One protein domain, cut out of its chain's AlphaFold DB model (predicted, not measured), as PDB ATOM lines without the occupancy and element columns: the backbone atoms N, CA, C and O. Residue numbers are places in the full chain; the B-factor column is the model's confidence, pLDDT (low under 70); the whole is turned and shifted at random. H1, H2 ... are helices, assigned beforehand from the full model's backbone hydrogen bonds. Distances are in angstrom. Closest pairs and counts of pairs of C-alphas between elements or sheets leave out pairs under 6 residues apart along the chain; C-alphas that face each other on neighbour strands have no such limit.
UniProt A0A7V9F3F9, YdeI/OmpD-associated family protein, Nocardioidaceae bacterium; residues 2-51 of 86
ATOM      1  N   LEU A   2     -13.927 -18.632  91.197       40.06
ATOM      2  CA  LEU A   2     -13.412 -17.274  91.391       40.06
ATOM      3  C   LEU A   2     -14.402 -16.270  90.790       40.06
ATOM      4  O   LEU A   2     -14.489 -16.131  89.574       40.06
ATOM      5  N   ALA A   3     -15.168 -15.579  91.631       49.78
ATOM      6  CA  ALA A   3     -15.815 -14.345  91.210       49.78
ATOM      7  C   ALA A   3     -14.731 -13.259  91.192       49.78
ATOM      8  O   ALA A   3     -14.269 -12.833  92.249       49.78
ATOM      9  N   THR A   4     -14.277 -12.861  90.002       56.50
ATOM     10  CA  THR A   4     -13.296 -11.783  89.829       56.50
ATOM     11  C   THR A   4     -13.756 -10.538  90.601       56.50
ATOM     12  O   THR A   4     -14.898 -10.107  90.399       56.50
ATOM     13  N   PRO A   5     -12.922  -9.955  91.487       61.88
ATOM     14  CA  PRO A   5     -13.311  -8.795  92.282       61.88
ATOM     15  C   PRO A   5     -13.753  -7.648  91.369       61.88
ATOM     16  O   PRO A   5     -13.008  -7.231  90.480       61.88
ATOM     17  N   ARG A   6     -14.973  -7.135  91.559       67.38
ATOM     18  CA  ARG A   6     -15.455  -6.000  90.765       67.38
ATOM     19  C   ARG A   6     -14.886  -4.697  91.313       67.38
ATOM     20  O   ARG A   6     -14.842  -4.496  92.525       67.38
ATOM     21  N   ARG A   7     -14.500  -3.785  90.418       67.56
ATOM     22  CA  ARG A   7     -14.093  -2.430  90.805       67.56
ATOM     23  C   ARG A   7     -15.279  -1.686  91.424       67.56
ATOM     24  O   ARG A   7     -16.402  -1.776  90.915       67.56
ATOM     25  N   LYS A   8     -15.010  -0.931  92.493       66.56
ATOM     26  CA  LYS A   8     -15.970  -0.014  93.128       66.56
ATOM     27  C   LYS A   8     -16.556   0.932  92.067       66.56
ATOM     28  O   LYS A   8     -15.807   1.398  91.214       66.56
ATOM     29  N   GLY A   9     -17.869   1.174  92.088       67.31
ATOM     30  CA  GLY A   9     -18.530   2.069  91.125       67.31
ATOM     31  C   GLY A   9     -18.933   1.436  89.781       67.31
ATOM     32  O   GLY A   9     -19.553   2.101  88.957       67.31
ATOM     33  N   SER A  10     -18.609   0.164  89.518       70.75
ATOM     34  CA  SER A  10     -18.958  -0.463  88.229       70.75
ATOM     35  C   SER A  10     -20.463  -0.747  88.125       70.75
ATOM     36  O   SER A  10     -21.036  -1.362  89.026       70.75
ATOM     37  N   ARG A  11     -21.106  -0.423  86.995       72.44
ATOM     38  CA  ARG A  11     -22.517  -0.792  86.739       72.44
ATOM     39  C   ARG A  11     -22.704  -2.316  86.749       72.44
ATOM     40  O   ARG A  11     -21.785  -3.079  86.428       72.44
ATOM     41  N   TRP A  12     -23.880  -2.786  87.158       77.50
ATOM     42  CA  TRP A  12     -24.210  -4.214  87.202       77.50
ATOM     43  C   TRP A  12     -25.016  -4.639  85.974       77.50
ATOM     44  O   TRP A  12     -26.146  -4.194  85.781       77.50
ATOM     45  N   SER A  13     -24.444  -5.544  85.177       76.38
ATOM     46  CA  SER A  13     -25.138  -6.161  84.047       76.38
ATOM     47  C   SER A  13     -26.298  -7.049  84.505       76.38
ATOM     48  O   SER A  13     -26.234  -7.672  85.571       76.38
ATOM     49  N   ARG A  14     -27.338  -7.183  83.673       76.12
ATOM     50  CA  ARG A  14     -28.456  -8.115  83.895       76.12
ATOM     51  C   ARG A  14     -27.948  -9.548  84.039       76.12
ATOM     52  O   ARG A  14     -28.375 -10.266  84.936       76.12
ATOM     53  N   SER A  15     -26.992  -9.945  83.201       77.94
ATOM     54  CA  SER A  15     -26.381 -11.278  83.252       77.94
ATOM     55  C   SER A  15     -25.677 -11.562  84.585       77.94
ATOM     56  O   SER A  15     -25.737 -12.685  85.083       77.94
ATOM     57  N   ASN A  16     -25.049 -10.554  85.198       80.56
ATOM     58  CA  ASN A  16     -24.424 -10.708  86.510       80.56
ATOM     59  C   ASN A  16     -25.454 -10.795  87.635       80.56
ATOM     60  O   ASN A  16     -25.265 -11.605  88.540       80.56
ATOM     61  N   LYS A  17     -26.540 -10.018  87.563       82.94
ATOM     62  CA  LYS A  17     -27.651 -10.109  88.525       82.94
ATOM     63  C   LYS A  17     -28.288 -11.504  88.496       82.94
ATOM     64  O   LYS A  17     -28.339 -12.157  89.531       82.94
ATOM     65  N   LEU A  18     -28.597 -12.024  87.304       83.88
ATOM     66  CA  LEU A  18     -29.118 -13.388  87.114       83.88
ATOM     67  C   LEU A  18     -28.160 -14.471  87.636       83.88
ATOM     68  O   LEU A  18     -28.575 -15.443  88.267       83.88
ATOM     69  N   ARG A  19     -26.850 -14.314  87.398       84.38
ATOM     70  CA  ARG A  19     -25.845 -15.241  87.938       84.38
ATOM     71  C   ARG A  19     -25.845 -15.229  89.468       84.38
ATOM     72  O   ARG A  19     -25.734 -16.292  90.073       84.38
ATOM     73  N   ILE A  20     -25.960 -14.054  90.083       85.25
ATOM     74  CA  ILE A  20     -26.023 -13.914  91.541       85.25
ATOM     75  C   ILE A  20     -27.293 -14.538  92.103       85.25
ATOM     76  O   ILE A  20     -27.202 -15.246  93.101       85.25
ATOM     77  N   GLU A  21     -28.444 -14.337  91.468       85.94
ATOM     78  CA  GLU A  21     -29.701 -14.982  91.864       85.94
ATOM     79  C   GLU A  21     -29.557 -16.507  91.868       85.94
ATOM     80  O   GLU A  21     -29.856 -17.152  92.874       85.94
ATOM     81  N   LYS A  22     -28.982 -17.085  90.803       86.62
ATOM     82  CA  LYS A  22     -28.716 -18.530  90.728       86.62
ATOM     83  C   LYS A  22     -27.774 -19.012  91.833       86.62
ATOM     84  O   LYS A  22     -28.048 -20.023  92.470       86.62
ATOM     85  N   LEU A  23     -26.675 -18.298  92.077       85.94
ATOM     86  CA  LEU A  23     -25.721 -18.662  93.132       85.94
ATOM     87  C   LEU A  23     -26.315 -18.507  94.539       85.94
ATOM     88  O   LEU A  23     -25.971 -19.278  95.431       85.94
ATOM     89  N   THR A  24     -27.212 -17.539  94.728       85.12
ATOM     90  CA  THR A  24     -27.929 -17.315  95.991       85.12
ATOM     91  C   THR A  24     -28.918 -18.448  96.248       85.12
ATOM     92  O   THR A  24     -28.918 -19.009  97.340       85.12
ATOM     93  N   ALA A  25     -29.682 -18.854  95.228       86.56
ATOM     94  CA  ALA A  25     -30.583 -20.005  95.303       86.56
ATOM     95  C   ALA A  25     -29.839 -21.317  95.610       86.56
ATOM     96  O   ALA A  25     -30.370 -22.193  96.281       86.56
ATOM     97  N   GLN A  26     -28.593 -21.437  95.150       88.25
ATOM     98  CA  GLN A  26     -27.729 -22.593  95.401       88.25
ATOM     99  C   GLN A  26     -26.927 -22.497  96.710       88.25
ATOM    100  O   GLN A  26     -26.105 -23.371  96.964       88.25
ATOM    101  N   GLN A  27     -27.090 -21.426  97.501       83.06
ATOM    102  CA  GLN A  27     -26.261 -21.123  98.682       83.06
ATOM    103  C   GLN A  27     -24.742 -21.178  98.409       83.06
ATOM    104  O   GLN A  27     -23.926 -21.336  99.313       83.06
ATOM    105  N   ALA A  28     -24.339 -20.998  97.149       83.19
ATOM    106  CA  ALA A  28     -22.961 -21.122  96.683       83.19
ATOM    107  C   ALA A  28     -22.204 -19.781  96.720       83.19
ATOM    108  O   ALA A  28     -21.087 -19.667  96.206       83.19
ATOM    109  N   LEU A  29     -22.816 -18.737  97.293       82.69
ATOM    110  CA  LEU A  29     -22.220 -17.414  97.392       82.69
ATOM    111  C   LEU A  29     -21.325 -17.313  98.637       82.69
ATOM    112  O   LEU A  29     -21.785 -17.424  99.769       82.69
ATOM    113  N   ALA A  30     -20.034 -17.051  98.437       84.62
ATOM    114  CA  ALA A  30     -19.106 -16.817  99.542       84.62
ATOM    115  C   ALA A  30     -19.366 -15.464 100.238       84.62
ATOM    116  O   ALA A  30     -19.837 -14.516  99.606       84.62
ATOM    117  N   ARG A  31     -18.945 -15.324 101.508       83.00
ATOM    118  CA  ARG A  31     -19.034 -14.060 102.281       83.00
ATOM    119  C   ARG A  31     -18.465 -12.847 101.536       83.00
ATOM    120  O   ARG A  31     -19.055 -11.774 101.567       83.00
ATOM    121  N   ALA A  32     -17.355 -13.026 100.820       79.44
ATOM    122  CA  ALA A  32     -16.765 -11.965 100.004       79.44
ATOM    123  C   ALA A  32     -17.688 -11.514  98.855       79.44
ATOM    124  O   ALA A  32     -17.752 -10.328  98.547       79.44
ATOM    125  N   GLY A  33     -18.442 -12.439  98.248       80.19
ATOM    126  CA  GLY A  33     -19.426 -12.126  97.209       80.19
ATOM    127  C   GLY A  33     -20.614 -11.334  97.755       80.19
ATOM    128  O   GLY A  33     -21.017 -10.349  97.139       80.19
ATOM    129  N   LEU A  34     -21.109 -11.703  98.942       83.44
ATOM    130  CA  LEU A  34     -22.167 -10.960  99.638       83.44
ATOM    131  C   LEU A  34     -21.740  -9.516  99.932       83.44
ATOM    132  O   LEU A  34     -22.481  -8.585  99.632       83.44
ATOM    133  N   ALA A  35     -20.515  -9.312 100.427       85.12
ATOM    134  CA  ALA A  35     -19.994  -7.976 100.723       85.12
ATOM    135  C   ALA A  35     -19.937  -7.061  99.481       85.12
ATOM    136  O   ALA A  35     -20.166  -5.855  99.585       85.12
ATOM    137  N   VAL A  36     -19.658  -7.619  98.297       82.94
ATOM    138  CA  VAL A  36     -19.656  -6.863  97.031       82.94
ATOM    139  C   VAL A  36     -21.076  -6.490  96.598       82.94
ATOM    140  O   VAL A  36     -21.276  -5.387  96.087       82.94
ATOM    141  N   ILE A  37     -22.058  -7.372  96.809       83.00
ATOM    142  CA  ILE A  37     -23.474  -7.091  96.514       83.00
ATOM    143  C   ILE A  37     -23.995  -5.988  97.425       83.00
ATOM    144  O   ILE A  37     -24.562  -5.017  96.933       83.00
ATOM    145  N   GLU A  38     -23.759  -6.106  98.731       86.00
ATOM    146  CA  GLU A  38     -24.196  -5.110  99.711       86.00
ATOM    147  C   GLU A  38     -23.580  -3.741  99.433       86.00
ATOM    148  O   GLU A  38     -24.285  -2.736  99.396       86.00
ATOM    149  N   ARG A  39     -22.287  -3.696  99.095       83.81
ATOM    150  CA  ARG A  39     -21.650  -2.448  98.662       83.81
ATOM    151  C   ARG A  39     -22.292  -1.881  97.395       83.81
ATOM    152  O   ARG A  39     -22.528  -0.681  97.342       83.81
ATOM    153  N   GLY A  40     -22.604  -2.735  96.418       80.94
ATOM    154  CA  GLY A  40     -23.306  -2.349  95.193       80.94
ATOM    155  C   GLY A  40     -24.706  -1.774  95.444       80.94
ATOM    156  O   GLY A  40     -25.179  -0.915  94.702       80.94
ATOM    157  N   ARG A  41     -25.401  -2.267  96.474       82.88
ATOM    158  CA  ARG A  41     -26.705  -1.740  96.904       82.88
ATOM    159  C   ARG A  41     -26.555  -0.382  97.584       82.88
ATOM    160  O   ARG A  41     -27.315   0.524  97.271       82.88
ATOM    161  N   GLN A  42     -25.554  -0.235  98.453       84.38
ATOM    162  CA  GLN A  42     -25.259   1.015  99.162       84.38
ATOM    163  C   GLN A  42     -24.796   2.138  98.228       84.38
ATOM    164  O   GLN A  42     -25.172   3.288  98.424       84.38
ATOM    165  N   ASP A  43     -23.984   1.819  97.217       81.12
ATOM    166  CA  ASP A  43     -23.461   2.803  96.262       81.12
ATOM    167  C   ASP A  43     -24.393   3.056  95.061       81.12
ATOM    168  O   ASP A  43     -24.040   3.804  94.151       81.12
ATOM    169  N   GLY A  44     -25.580   2.434  95.042       75.94
ATOM    170  CA  GLY A  44     -26.582   2.589  93.984       75.94
ATOM    171  C   GLY A  44     -26.195   1.962  92.639       75.94
ATOM    172  O   GLY A  44     -26.991   1.962  91.698       75.94
ATOM    173  N   THR A  45     -25.004   1.369  92.511       79.19
ATOM    174  CA  THR A  45     -24.580   0.749  91.247       79.19
ATOM    175  C   THR A  45     -25.378  -0.514  90.939       79.19
ATOM    176  O   THR A  45     -25.552  -0.859  89.767       79.19
ATOM    177  N   TRP A  46     -25.866  -1.212  91.971       77.31
ATOM    178  CA  TRP A  46     -26.722  -2.394  91.851       77.31
ATOM    179  C   TRP A  46     -28.056  -2.053  91.194       77.31
ATOM    180  O   TRP A  46     -28.502  -2.778  90.305       77.31
ATOM    181  N   SER A  47     -28.687  -0.953  91.601       70.50
ATOM    182  CA  SER A  47     -29.949  -0.473  91.032       70.50
ATOM    183  C   SER A  47     -29.754   0.291  89.726       70.50
ATOM    184  O   SER A  47     -30.692   0.342  88.938       70.50
ATOM    185  N   ALA A  48     -28.551   0.798  89.435       68.12
ATOM    186  CA  ALA A  48     -28.249   1.426  88.154       68.12
ATOM    187  C   ALA A  48     -28.571   0.466  86.996       68.12
ATOM    188  O   ALA A  48     -27.875  -0.530  86.755       68.12
ATOM    189  N   HIS A  49     -29.657   0.755  86.280       59.28
ATOM    190  CA  HIS A  49     -30.061   0.000  85.105       59.28
ATOM    191  C   HIS A  49     -28.975   0.174  84.045       59.28
ATOM    192  O   HIS A  49     -28.613   1.288  83.675       59.28
ATOM    193  N   GLY A  50     -28.367  -0.931  83.623       58.12
ATOM    194  CA  GLY A  50     -27.455  -0.921  82.491       58.12
ATOM    195  C   GLY A  50     -28.257  -0.785  81.203       58.12
ATOM    196  O   GLY A  50     -29.298  -1.423  81.063       58.12
ATOM    197  N   VAL A  51     -27.710  -0.047  80.240       58.72
ATOM    198  CA  VAL A  51     -28.179   0.119  78.846       58.72
ATOM    199  C   VAL A  51     -28.265  -1.211  78.060       58.72
ATOM    200  O   VAL A  51     -28.377  -1.279  76.842       58.72
TER     201      VAL A  51
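This is residues 2 to 51 of the 86 residues of the protein "YdeI/OmpD-associated family protein" of Nocardioidaceae bacterium (UniProt A0A7V9F3F9). Two short helices, H1 and H2, make two sides of a small open frame, with the chain folding back between them at residues 26 to 30. At the other end, residues 10 to 13 and 43 to 47 close the frame. The printed part has 50 residues with two named helices, H1 then H2, and no named strand; the class is all helix, though under half of the residues, 24 of 50, are in named elements. The whole is compact, with a radius of gyration of the C-alphas of 10.4 A, and spans 27 by 19 by 17 A.

H1, residues 14 to 25, measures 16.6 A and begins at C-alpha 14, (-28.456, -8.115, 83.895). H2, residues 31 to 42, also measures 16.6 A and ends at C-alpha 42, (-25.259, 1.015, 99.162).

H1 and H2 are near each other, with 6 pairs of C-alphas within 10 A but no pair within 8 A. In H1 and H2 every O i to N i+4 pair is within hydrogen-bond range.

The two C-alphas farthest apart, those of Gln 27 and Val 51, are 29.1 A apart. The printed part has no cut, and the link from H1 to H2 is tight. Residues 2 to 13 hold no named element. The mean pLDDT of the printed part is 76.4, with residues 2 to 9 and 48 to 51 under 70.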